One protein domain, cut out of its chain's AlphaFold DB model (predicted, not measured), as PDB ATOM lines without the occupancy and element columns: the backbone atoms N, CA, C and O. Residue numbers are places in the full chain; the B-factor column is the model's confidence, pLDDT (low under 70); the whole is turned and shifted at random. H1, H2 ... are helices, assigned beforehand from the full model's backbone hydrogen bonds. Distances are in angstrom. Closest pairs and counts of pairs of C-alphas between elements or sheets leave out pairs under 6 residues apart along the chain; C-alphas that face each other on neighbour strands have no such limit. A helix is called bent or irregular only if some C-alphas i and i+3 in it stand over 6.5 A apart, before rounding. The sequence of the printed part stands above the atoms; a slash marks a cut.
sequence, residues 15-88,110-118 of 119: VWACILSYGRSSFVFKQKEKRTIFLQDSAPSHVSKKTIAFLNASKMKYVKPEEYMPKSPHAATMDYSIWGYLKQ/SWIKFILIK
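AT A GLANCE: This is residues 15 to 88 and 110 to 118 of the 119 residues of a protein of Rotaria socialis (UniProt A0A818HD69). Little regular structure is found here: two short helices, H2 and H1, sit at opposite ends of a body made mostly of loops. Long unnamed stretches, residues 15 to 48 and 58 to 76, make up much of the rest. The printed part has 83 residues, with named helices H1 then H2 and no named strand; the class is all helix, though the helices hold only 21 residues. It is compact, with a radius of gyration of the C-alphas of 13.3 A and spans of 37 by 29 by 29 A.

HOW THE PARTS SIT: Start at H2, residues 77 to 88, where 6 of 8 O i to N i+4 pairs are within hydrogen-bond range; in H1, residues 49 to 57, every such pair is. H2 and H1 are apart. Look next at residues 16 to 17, which pair antiparallel with 112 to 113, and at 19 to 20, which pair antiparallel with 23 to 24.

IN THESE COORDINATES: Find C-alpha 77 at (328.644, 458.002, 417.426); from there H2 runs 16.0 A to C-alpha 88. It is irregular: C-alphas 80 and 83 are 7.3 A apart. H1 runs 12.0 A from C-alpha 49 to C-alpha 57 at (349.803, 455.225, 403.842).

THE WHOLE: The C-alphas of Ala 57 and Gln 88 are the two farthest apart, 37.4 A. The link from H1 to H2 is long, 19 residues. Residues 89 to 109 are not printed; C-alphas 88 and 110 are 19.7 A apart across the cut. In this model, pLDDT is under 70 at residues 23 to 34 and 110 to 118.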
ATOM      1  N   VAL A  15     324.572 460.236 402.518       72.88
ATOM      2  CA  VAL A  15     325.382 461.377 402.949       72.88
ATOM      3  C   VAL A  15     326.596 460.830 403.663       72.88
ATOM      4  O   VAL A  15     326.467 459.950 404.509       72.88
ATOM      5  N   TRP A  16     327.770 461.359 403.333       76.00
ATOM      6  CA  TRP A  16     328.987 461.062 404.071       76.00
ATOM      7  C   TRP A  16     329.361 462.282 404.905       76.00
ATOM      8  O   TRP A  16     329.360 463.412 404.412       76.00
ATOM      9  N   ALA A  17     329.691 462.071 406.172       75.75
ATOM     10  CA  ALA A  17     330.164 463.130 407.049       75.75
ATOM     11  C   ALA A  17     331.202 462.588 408.030       75.75
ATOM     12  O   ALA A  17     331.188 461.411 408.386       75.75
ATOM     13  N   CYS A  18     332.074 463.481 408.488       77.75
ATOM     14  CA  CYS A  18     333.050 463.218 409.535       77.75
ATOM     15  C   CYS A  18     332.999 464.363 410.552       77.75
ATOM     16  O   CYS A  18     332.871 465.529 410.176       77.75
ATOM     17  N   ILE A  19     333.077 464.025 411.838       76.88
ATOM     18  CA  ILE A  19     333.046 464.971 412.958       76.88
ATOM     19  C   ILE A  19     334.204 464.644 413.896       76.88
ATOM     20  O   ILE A  19     334.560 463.482 414.074       76.88
ATOM     21  N   LEU A  20     334.785 465.676 414.499       79.12
ATOM     22  CA  LEU A  20     335.775 465.568 415.566       79.12
ATOM     23  C   LEU A  20     335.119 465.919 416.908       79.12
ATOM     24  O   LEU A  20     334.125 466.640 416.959       79.12
ATOM     25  N   SER A  21     335.680 465.446 418.019       74.12
ATOM     26  CA  SER A  21     335.125 465.702 419.360       74.12
ATOM     27  C   SER A  21     335.079 467.191 419.731       74.12
ATOM     28  O   SER A  21     334.177 467.621 420.439       74.12
ATOM     29  N   TYR A  22     336.000 467.996 419.199       72.06
ATOM     30  CA  TYR A  22     336.009 469.463 419.311       72.06
ATOM     31  C   TYR A  22     335.187 470.170 418.218       72.06
ATOM     32  O   TYR A  22     335.249 471.389 418.067       72.06
ATOM     33  N   GLY A  23     334.410 469.418 417.437       65.62
ATOM     34  CA  GLY A  23     333.478 469.934 416.447       65.62
ATOM     35  C   GLY A  23     333.840 469.568 415.007       65.62
ATOM     36  O   GLY A  23     333.999 468.411 414.635       65.62
ATOM     37  N   ARG A  24     333.845 470.570 414.132       61.03
ATOM     38  CA  ARG A  24     333.720 470.390 412.677       61.03
ATOM     39  C   ARG A  24     335.059 469.997 412.043       61.03
ATOM     40  O   ARG A  24     336.051 470.683 412.275       61.03
ATOM     41  N   SER A  25     335.091 468.964 411.192       55.16
ATOM     42  CA  SER A  25     336.290 468.590 410.424       55.16
ATOM     43  C   SER A  25     336.095 468.802 408.925       55.16
ATOM     44  O   SER A  25     335.032 468.557 408.369       55.16
ATOM     45  N   SER A  26     337.119 469.293 408.230       51.94
ATOM     46  CA  SER A  26     337.097 469.259 406.765       51.94
ATOM     47  C   SER A  26     337.397 467.841 406.274       51.94
ATOM     48  O   SER A  26     338.227 467.152 406.849       51.94
ATOM     49  N   PHE A  27     336.806 467.458 405.137       48.50
ATOM     50  CA  PHE A  27     337.116 466.224 404.384       48.50
ATOM     51  C   PHE A  27     338.595 466.064 404.022       48.50
ATOM     52  O   PHE A  27     339.038 464.998 403.602       48.50
ATOM     53  N   VAL A  28     339.352 467.152 404.117       48.25
ATOM     54  CA  VAL A  28     340.796 467.100 404.000       48.25
ATOM     55  C   VAL A  28     341.322 466.507 405.299       48.25
ATOM     56  O   VAL A  28     341.386 467.199 406.316       48.25
ATOM     57  N   PHE A  29     341.730 465.239 405.235       49.91
ATOM     58  CA  PHE A  29     342.527 464.565 406.257       49.91
ATOM     59  C   PHE A  29     343.898 465.248 406.378       49.91
ATOM     60  O   PHE A  29     344.928 464.726 405.965       49.91
ATOM     61  N   LYS A  30     343.929 466.465 406.916       49.56
ATOM     62  CA  LYS A  30     345.148 467.051 407.457       49.56
ATOM     63  C   LYS A  30     345.216 466.575 408.893       49.56
ATOM     64  O   LYS A  30     344.429 467.019 409.724       49.56
ATOM     65  N   GLN A  31     346.147 465.668 409.170       50.03
ATOM     66  CA  GLN A  31     346.528 465.321 410.532       50.03
ATOM     67  C   GLN A  31     347.095 466.584 411.193       50.03
ATOM     68  O   GLN A  31     348.284 466.874 411.116       50.03
ATOM     69  N   LYS A  32     346.203 467.406 411.748       50.41
ATOM     70  CA  LYS A  32     346.551 468.677 412.385       50.41
ATOM     71  C   LYS A  32     346.941 468.466 413.846       50.41
ATOM     72  O   LYS A  32     347.678 469.273 414.399       50.41
ATOM     73  N   GLU A  33     346.495 467.362 414.448       56.53
ATOM     74  CA  GLU A  33     346.680 467.076 415.865       56.53
ATOM     75  C   GLU A  33     347.248 465.675 416.107       56.53
ATOM     76  O   GLU A  33     346.815 464.677 415.531       56.53
ATOM     77  N   LYS A  34     348.230 465.597 417.009       57.62
ATOM     78  CA  LYS A  34     348.990 464.377 417.329       57.62
ATOM     79  C   LYS A  34     348.173 463.284 418.053       57.62
ATOM     80  O   LYS A  34     348.737 462.237 418.364       57.62
ATOM     81  N   ARG A  35     346.881 463.496 418.349       72.19
ATOM     82  CA  ARG A  35     346.048 462.587 419.172       72.19
ATOM     83  C   ARG A  35     344.650 462.299 418.605       72.19
ATOM     84  O   ARG A  35     343.744 461.982 419.366       72.19
ATOM     85  N   THR A  36     344.456 462.382 417.294       77.44
ATOM     86  CA  THR A  36     343.180 461.980 416.680       77.44
ATOM     87  C   THR A  36     343.206 460.495 416.317       77.44
ATOM     88  O   THR A  36     344.175 460.026 415.717       77.44
ATOM     89  N   ILE A  37     342.143 459.769 416.667       86.56
ATOM     90  CA  ILE A  37     341.891 458.395 416.219       86.56
ATOM     91  C   ILE A  37     340.656 458.429 415.321       86.56
ATOM     92  O   ILE A  37     339.616 458.954 415.711       86.56
ATOM     93  N   PHE A  38     340.787 457.901 414.110       87.06
ATOM     94  CA  PHE A  38     339.692 457.789 413.162       87.06
ATOM     95  C   PHE A  38     338.814 456.577 413.492       87.06
ATOM     96  O   PHE A  38     339.307 455.458 413.636       87.06
ATOM     97  N   LEU A  39     337.510 456.813 413.608       87.69
ATOM     98  CA  LEU A  39     336.504 455.792 413.877       87.69
ATOM     99  C   LEU A  39     335.584 455.670 412.658       87.69
ATOM    100  O   LEU A  39     335.021 456.667 412.208       87.69
ATOM    101  N   GLN A  40     335.424 454.451 412.152       86.88
ATOM    102  CA  GLN A  40     334.461 454.080 411.115       86.88
ATOM    103  C   GLN A  40     333.878 452.701 411.453       86.88
ATOM    104  O   GLN A  40     334.491 451.954 412.217       86.88
ATOM    105  N   ASP A  41     332.708 452.371 410.906       85.25
ATOM    106  CA  ASP A  41     332.092 451.058 411.104       85.25
ATOM    107  C   ASP A  41     332.790 449.951 410.284       85.25
ATOM    108  O   ASP A  41     333.698 450.191 409.482       85.25
ATOM    109  N   SER A  42     332.342 448.710 410.474       84.62
ATOM    110  CA  SER A  42     332.875 447.535 409.776       84.62
ATOM    111  C   SER A  42     332.240 447.284 408.396       84.62
ATOM    112  O   SER A  42     332.260 446.143 407.926       84.62
ATOM    113  N   ALA A  43     331.646 448.288 407.735       85.44
ATOM    114  CA  ALA A  43     331.070 448.094 406.403       85.44
ATOM    115  C   ALA A  43     332.134 447.572 405.408       85.44
ATOM    116  O   ALA A  43     333.292 448.001 405.469       85.44
ATOM    117  N   PRO A  44     331.790 446.683 404.450       89.38
ATOM    118  CA  PRO A  44     332.775 446.048 403.564       89.38
ATOM    119  C   PRO A  44     333.692 447.022 402.806       89.38
ATOM    120  O   PRO A  44     334.867 446.731 402.581       89.38
ATOM    121  N   SER A  45     333.181 448.198 402.430       88.62
ATOM    122  CA  SER A  45     333.955 449.264 401.784       88.62
ATOM    123  C   SER A  45     334.996 449.892 402.719       88.62
ATOM    124  O   SER A  45     336.103 450.211 402.281       88.62
ATOM    125  N   HIS A  46     334.678 450.036 404.004       87.12
ATOM    126  CA  HIS A  46     335.532 450.646 405.024       87.12
ATOM    127  C   HIS A  46     336.676 449.726 405.455       87.12
ATOM    128  O   HIS A  46     337.794 450.190 405.680       87.12
ATOM    129  N   VAL A  47     336.423 448.416 405.479       89.19
ATOM    130  CA  VAL A  47     337.415 447.386 405.837       89.19
ATOM    131  C   VAL A  47     338.147 446.804 404.623       89.19
ATOM    132  O   VAL A  47     338.954 445.885 404.750       89.19
ATOM    133  N   SER A  48     337.880 447.326 403.420       92.56
ATOM    134  CA  SER A  48     338.505 446.831 402.194       92.56
ATOM    135  C   SER A  48     340.025 447.023 402.216       92.56
ATOM    136  O   SER A  48     340.539 448.015 402.738       92.56
ATOM    137  N   LYS A  49     340.760 446.115 401.558       92.69
ATOM    138  CA  LYS A  49     342.229 446.203 401.443       92.69
ATOM    139  C   LYS A  49     342.696 447.567 400.922       92.69
ATOM    140  O   LYS A  49     343.695 448.089 401.401       92.69
ATOM    141  N   LYS A  50     341.956 448.153 399.971       93.56
ATOM    142  CA  LYS A  50     342.261 449.474 399.398       93.56
ATOM    143  C   LYS A  50     342.121 450.584 400.439       93.56
ATOM    144  O   LYS A  50     343.021 451.409 400.563       93.56
ATOM    145  N   THR A  51     341.030 450.581 401.202       91.12
ATOM    146  CA  THR A  51     340.781 451.579 402.253       91.12
ATOM    147  C   THR A  51     341.813 451.468 403.368       91.12
ATOM    148  O   THR A  51     342.429 452.464 403.732       91.12
ATOM    149  N   ILE A  52     342.086 450.255 403.851       91.00
ATOM    150  CA  ILE A  52     343.098 450.015 404.887       91.00
ATOM    151  C   ILE A  52     344.497 450.435 404.413       91.00
ATOM    152  O   ILE A  52     345.217 451.109 405.147       91.00
ATOM    153  N   ALA A  53     344.871 450.119 403.169       92.81
ATOM    154  CA  ALA A  53     346.138 450.568 402.594       92.81
ATOM    155  C   ALA A  53     346.241 452.104 402.546       92.81
ATOM    156  O   ALA A  53     347.284 452.654 402.891       92.81
ATOM    157  N   PHE A  54     345.157 452.801 402.190       91.06
ATOM    158  CA  PHE A  54     345.099 454.265 402.211       91.06
ATOM    159  C   PHE A  54     345.253 454.843 403.630       91.06
ATOM    160  O   PHE A  54     346.024 455.784 403.838       91.06
ATOM    161  N   LEU A  55     344.570 454.269 404.626       89.31
ATOM    162  CA  LEU A  55     344.683 454.701 406.026       89.31
ATOM    163  C   LEU A  55     346.110 454.508 406.565       89.31
ATOM    164  O   LEU A  55     346.668 455.413 407.187       89.31
ATOM    165  N   ASN A  56     346.743 453.380 406.236       90.06
ATOM    166  CA  ASN A  56     348.134 453.111 406.601       90.06
ATOM    167  C   ASN A  56     349.111 454.078 405.914       90.06
ATOM    168  O   ASN A  56     349.975 454.656 406.575       90.06
ATOM    169  N   ALA A  57     348.955 454.308 404.605       90.31
ATOM    170  CA  ALA A  57     349.803 455.225 403.842       90.31
ATOM    171  C   ALA A  57     349.680 456.678 404.327       90.31
ATOM    172  O   ALA A  57     350.667 457.413 404.355       90.31
ATOM    173  N   SER A  58     348.485 457.081 404.770       85.44
ATOM    174  CA  SER A  58     348.233 458.406 405.351       85.44
ATOM    175  C   SER A  58     348.729 458.562 406.797       85.44
ATOM    176  O   SER A  58     348.605 459.651 407.356       85.44
ATOM    177  N   LYS A  59     349.316 457.514 407.402       84.38
ATOM    178  CA  LYS A  59     349.808 457.485 408.798       84.38
ATOM    179  C   LYS A  59     348.742 457.867 409.832       84.38
ATOM    180  O   LYS A  59     349.046 458.347 410.929       84.38
ATOM    181  N   MET A  60     347.480 457.661 409.482       83.81
ATOM    182  CA  MET A  60     346.358 457.966 410.346       83.81
ATOM    183  C   MET A  60     346.194 456.843 411.367       83.81
ATOM    184  O   MET A  60     346.189 455.668 411.013       83.81
ATOM    185  N   LYS A  61     346.041 457.198 412.644       88.81
ATOM    186  CA  LYS A  61     345.601 456.229 413.649       88.81
ATOM    187  C   LYS A  61     344.106 456.017 413.466       88.81
ATOM    188  O   LYS A  61     343.363 456.995 413.418       88.81
ATOM    189  N   TYR A  62     343.671 454.771 413.368       89.25
ATOM    190  CA  TYR A  62     342.266 454.408 413.226       89.25
ATOM    191  C   TYR A  62     341.959 453.169 414.067       89.25
ATOM    192  O   TYR A  62     342.873 452.399 414.368       89.25
ATOM    193  N   VAL A  63     340.696 452.998 414.454       89.19
ATOM    194  CA  VAL A  63     340.227 451.773 415.118       89.19
ATOM    195  C   VAL A  63     340.166 450.662 414.085       89.19
ATOM    196  O   VAL A  63     339.494 450.800 413.057       89.19
ATOM    197  N   LYS A  64     340.896 449.577 414.326       88.94
ATOM    198  CA  LYS A  64     340.957 448.466 413.382       88.94
ATOM    199  C   LYS A  64     339.640 447.686 413.367       88.94
ATOM    200  O   LYS A  64     338.919 447.687 414.365       88.94
ATOM    201  N   PRO A  65     339.328 446.978 412.269       84.31
ATOM    202  CA  PRO A  65     338.116 446.166 412.190       84.31
ATOM    203  C   PRO A  65     337.986 445.149 413.330       84.31
ATOM    204  O   PRO A  65     336.878 444.902 413.787       84.31
ATOM    205  N   GLU A  66     339.107 444.601 413.810       86.81
ATOM    206  CA  GLU A  66     339.148 443.615 414.898       86.81
ATOM    207  C   GLU A  66     338.918 444.243 416.282       86.81
ATOM    208  O   GLU A  66     338.511 443.558 417.215       86.81
ATOM    209  N   GLU A  67     339.178 445.545 416.417       86.38
ATOM    210  CA  GLU A  67     338.974 446.323 417.645       86.38
ATOM    211  C   GLU A  67     337.555 446.911 417.720       86.38
ATOM    212  O   GLU A  67     337.128 447.391 418.771       86.38
ATOM    213  N   TYR A  68     336.819 446.898 416.604       84.31
ATOM    214  CA  TYR A  68     335.469 447.436 416.514       84.31
ATOM    215  C   TYR A  68     334.423 446.367 416.833       84.31
ATOM    216  O   TYR A  68     334.494 445.234 416.361       84.31
ATOM    217  N   MET A  69     333.399 446.732 417.607       82.62
ATOM    218  CA  MET A  69     332.324 445.806 417.954       82.62
ATOM    219  C   MET A  69     331.400 445.582 416.742       82.62
ATOM    220  O   MET A  69     330.742 446.528 416.290       82.62
ATOM    221  N   PRO A  70     331.314 444.358 416.192       74.69
ATOM    222  CA  PRO A  70     330.526 444.108 414.994       74.69
ATOM    223  C   PRO A  70     329.032 444.315 415.266       74.69
ATOM    224  O   PRO A  70     328.514 443.897 416.297       74.69
ATOM    225  N   LYS A  71     328.325 444.917 414.298       74.06
ATOM    226  CA  LYS A  71     326.863 445.150 414.326       74.06
ATOM    227  C   LYS A  71     326.363 445.984 415.517       74.06
ATOM    228  O   LYS A  71     325.200 445.864 415.895       74.06
ATOM    229  N   SER A  72     327.203 446.866 416.056       79.12
ATOM    230  CA  SER A  72     326.849 447.730 417.187       79.12
ATOM    231  C   SER A  72     326.668 449.190 416.756       79.12
ATOM    232  O   SER A  72     327.596 449.986 416.900       79.12
ATOM    233  N   PRO A  73     325.476 449.594 416.271       74.31
ATOM    234  CA  PRO A  73     325.205 450.994 415.924       74.31
ATOM    235  C   PRO A  73     325.293 451.925 417.141       74.31
ATOM    236  O   PRO A  73     325.603 453.102 417.001       74.31
ATOM    237  N   HIS A  74     325.099 451.400 418.355       77.88
ATOM    238  CA  HIS A  74     325.296 452.150 419.599       77.88
ATOM    239  C   HIS A  74     326.760 452.555 419.837       77.88
ATOM    240  O   HIS A  74     327.011 453.531 420.538       77.88
ATOM    241  N   ALA A  75     327.721 451.833 419.248       78.44
ATOM    242  CA  ALA A  75     329.143 452.163 419.323       78.44
ATOM    243  C   ALA A  75     329.565 453.198 418.260       78.44
ATOM    244  O   ALA A  75     330.570 453.887 418.431       78.44
ATOM    245  N   ALA A  76     328.781 453.355 417.187       82.75
ATOM    246  CA  ALA A  76     328.998 454.376 416.173       82.75
ATOM    247  C   ALA A  76     328.348 455.692 416.612       82.75
ATOM    248  O   ALA A  76     327.136 455.870 416.512       82.75
ATOM    249  N   THR A  77     329.150 456.671 417.035       83.06
ATOM    250  CA  THR A  77     328.644 458.002 417.426       83.06
ATOM    251  C   THR A  77     327.792 458.655 416.328       83.06
ATOM    252  O   THR A  77     326.813 459.349 416.620       83.06
ATOM    253  N   MET A  78     328.140 458.402 415.062       85.12
ATOM    254  CA  MET A  78     327.379 458.883 413.911       85.12
ATOM    255  C   MET A  78     325.958 458.305 413.879       85.12
ATOM    256  O   MET A  78     325.002 459.073 413.764       85.12
ATOM    257  N   ASP A  79     325.806 456.989 414.045       84.50
ATOM    258  CA  ASP A  79     324.507 456.302 413.996       84.50
ATOM    259  C   ASP A  79     323.674 456.542 415.249       84.50
ATOM    260  O   ASP A  79     322.479 456.827 415.150       84.50
ATOM    261  N   TYR A  80     324.308 456.483 416.422       84.38
ATOM    262  CA  TYR A  80     323.632 456.662 417.700       84.38
ATOM    263  C   TYR A  80     323.057 458.074 417.879       84.38
ATOM    264  O   TYR A  80     321.960 458.228 418.413       84.38
ATOM    265  N   SER A  81     323.775 459.116 417.441       85.25
ATOM    266  CA  SER A  81     323.423 460.505 417.769       85.25
ATOM    267  C   SER A  81     323.267 461.399 416.540       85.25
ATOM    268  O   SER A  81     322.195 461.960 416.295       85.25
ATOM    269  N   ILE A  82     324.325 461.531 415.738       84.12
ATOM    270  CA  ILE A  82     324.440 462.595 414.731       84.12
ATOM    271  C   ILE A  82     323.407 462.446 413.616       84.12
ATOM    272  O   ILE A  82     322.725 463.414 413.267       84.12
ATOM    273  N   TRP A  83     323.244 461.240 413.071       83.75
ATOM    274  CA  TRP A  83     322.266 460.988 412.018       83.75
ATOM    275  C   TRP A  83     320.831 461.113 412.520       83.75
ATOM    276  O   TRP A  83     319.979 461.620 411.791       83.75
ATOM    277  N   GLY A  84     320.550 460.703 413.759       86.62
ATOM    278  CA  GLY A  84     319.247 460.913 414.394       86.62
ATOM    279  C   GLY A  84     318.907 462.400 414.507       86.62
ATOM    280  O   GLY A  84     317.836 462.832 414.075       86.62
ATOM    281  N   TYR A  85     319.859 463.196 414.993       84.12
ATOM    282  CA  TYR A  85     319.728 464.645 415.116       84.12
ATOM    283  C   TYR A  85     319.523 465.349 413.767       84.12
ATOM    284  O   TYR A  85     318.620 466.178 413.623       84.12
ATOM    285  N   LEU A  86     320.328 464.999 412.757       79.81
ATOM    286  CA  LEU A  86     320.201 465.536 411.401       79.81
ATOM    287  C   LEU A  86     318.839 465.201 410.795       79.81
ATOM    288  O   LEU A  86     318.149 466.104 410.323       79.81
ATOM    289  N   LYS A  87     318.413 463.935 410.871       82.31
ATOM    290  CA  LYS A  87     317.095 463.502 410.385       82.31
ATOM    291  C   LYS A  87     315.967 464.258 411.077       82.31
ATOM    292  O   LYS A  87     315.077 464.757 410.399       82.31
ATOM    293  N   GLN A  88     316.022 464.422 412.399       84.62
ATOM    294  CA  GLN A  88     315.001 465.174 413.135       84.62
ATOM    295  C   GLN A  88     314.899 466.631 412.656       84.62
ATOM    296  O   GLN A  88     313.796 467.164 412.541       84.62
ATOM    297  N   SER A 110     330.576 473.591 406.752       48.62
ATOM    298  CA  SER A 110     331.402 473.140 405.606       48.62
ATOM    299  C   SER A 110     331.880 471.672 405.661       48.62
ATOM    300  O   SER A 110     332.595 471.211 404.769       48.62
ATOM    301  N   TRP A 111     331.513 470.936 406.712       52.22
ATOM    302  CA  TRP A 111     332.000 469.590 407.040       52.22
ATOM    303  C   TRP A 111     331.022 468.461 406.681       52.22
ATOM    304  O   TRP A 111     331.384 467.290 406.764       52.22
ATOM    305  N   ILE A 112     329.801 468.787 406.251       54.12
ATOM    306  CA  ILE A 112     328.848 467.816 405.701       54.12
ATOM    307  C   ILE A 112     328.901 467.949 404.181       54.12
ATOM    308  O   ILE A 112     328.572 469.008 403.646       54.12
ATOM    309  N   LYS A 113     329.302 466.889 403.467       55.38
ATOM    310  CA  LYS A 113     329.137 466.828 402.009       55.38
ATOM    311  C   LYS A 113     328.106 465.775 401.662       55.38
ATOM    312  O   LYS A 113     328.234 464.597 401.978       55.38
ATOM    313  N   PHE A 114     327.106 466.221 400.925       53.66
ATOM    314  CA  PHE A 114     326.157 465.340 400.276       53.66
ATOM    315  C   PHE A 114     326.858 464.689 399.079       53.66
ATOM    316  O   PHE A 114     327.120 465.355 398.076       53.66
ATOM    317  N   ILE A 115     327.207 463.407 399.206       51.62
ATOM    318  CA  ILE A 115     327.718 462.602 398.094       51.62
ATOM    319  C   ILE A 115     326.532 461.862 397.503       51.62
ATOM    320  O   ILE A 115     326.000 460.937 398.102       51.62
ATOM    321  N   LEU A 116     326.120 462.273 396.312       43.38
ATOM    322  CA  LEU A 116     325.034 461.607 395.615       43.38
ATOM    323  C   LEU A 116     325.544 460.301 395.038       43.38
ATOM    324  O   LEU A 116     326.270 460.296 394.047       43.38
ATOM    325  N   ILE A 117     325.143 459.208 395.668       45.19
ATOM    326  CA  ILE A 117     325.210 457.890 395.060       45.19
ATOM    327  C   ILE A 117     323.781 457.549 394.670       45.19
ATOM    328  O   ILE A 117     322.910 457.438 395.531       45.19
ATOM    329  N   LYS A 118     323.536 457.492 393.360       40.28
ATOM    330  CA  LYS A 118     322.304 456.930 392.820       40.28
ATOM    331  C   LYS A 118     322.446 455.417 392.961       40.28
ATOM    332  O   LYS A 118     323.406 454.863 392.427       40.28
TER     333      LYS A 118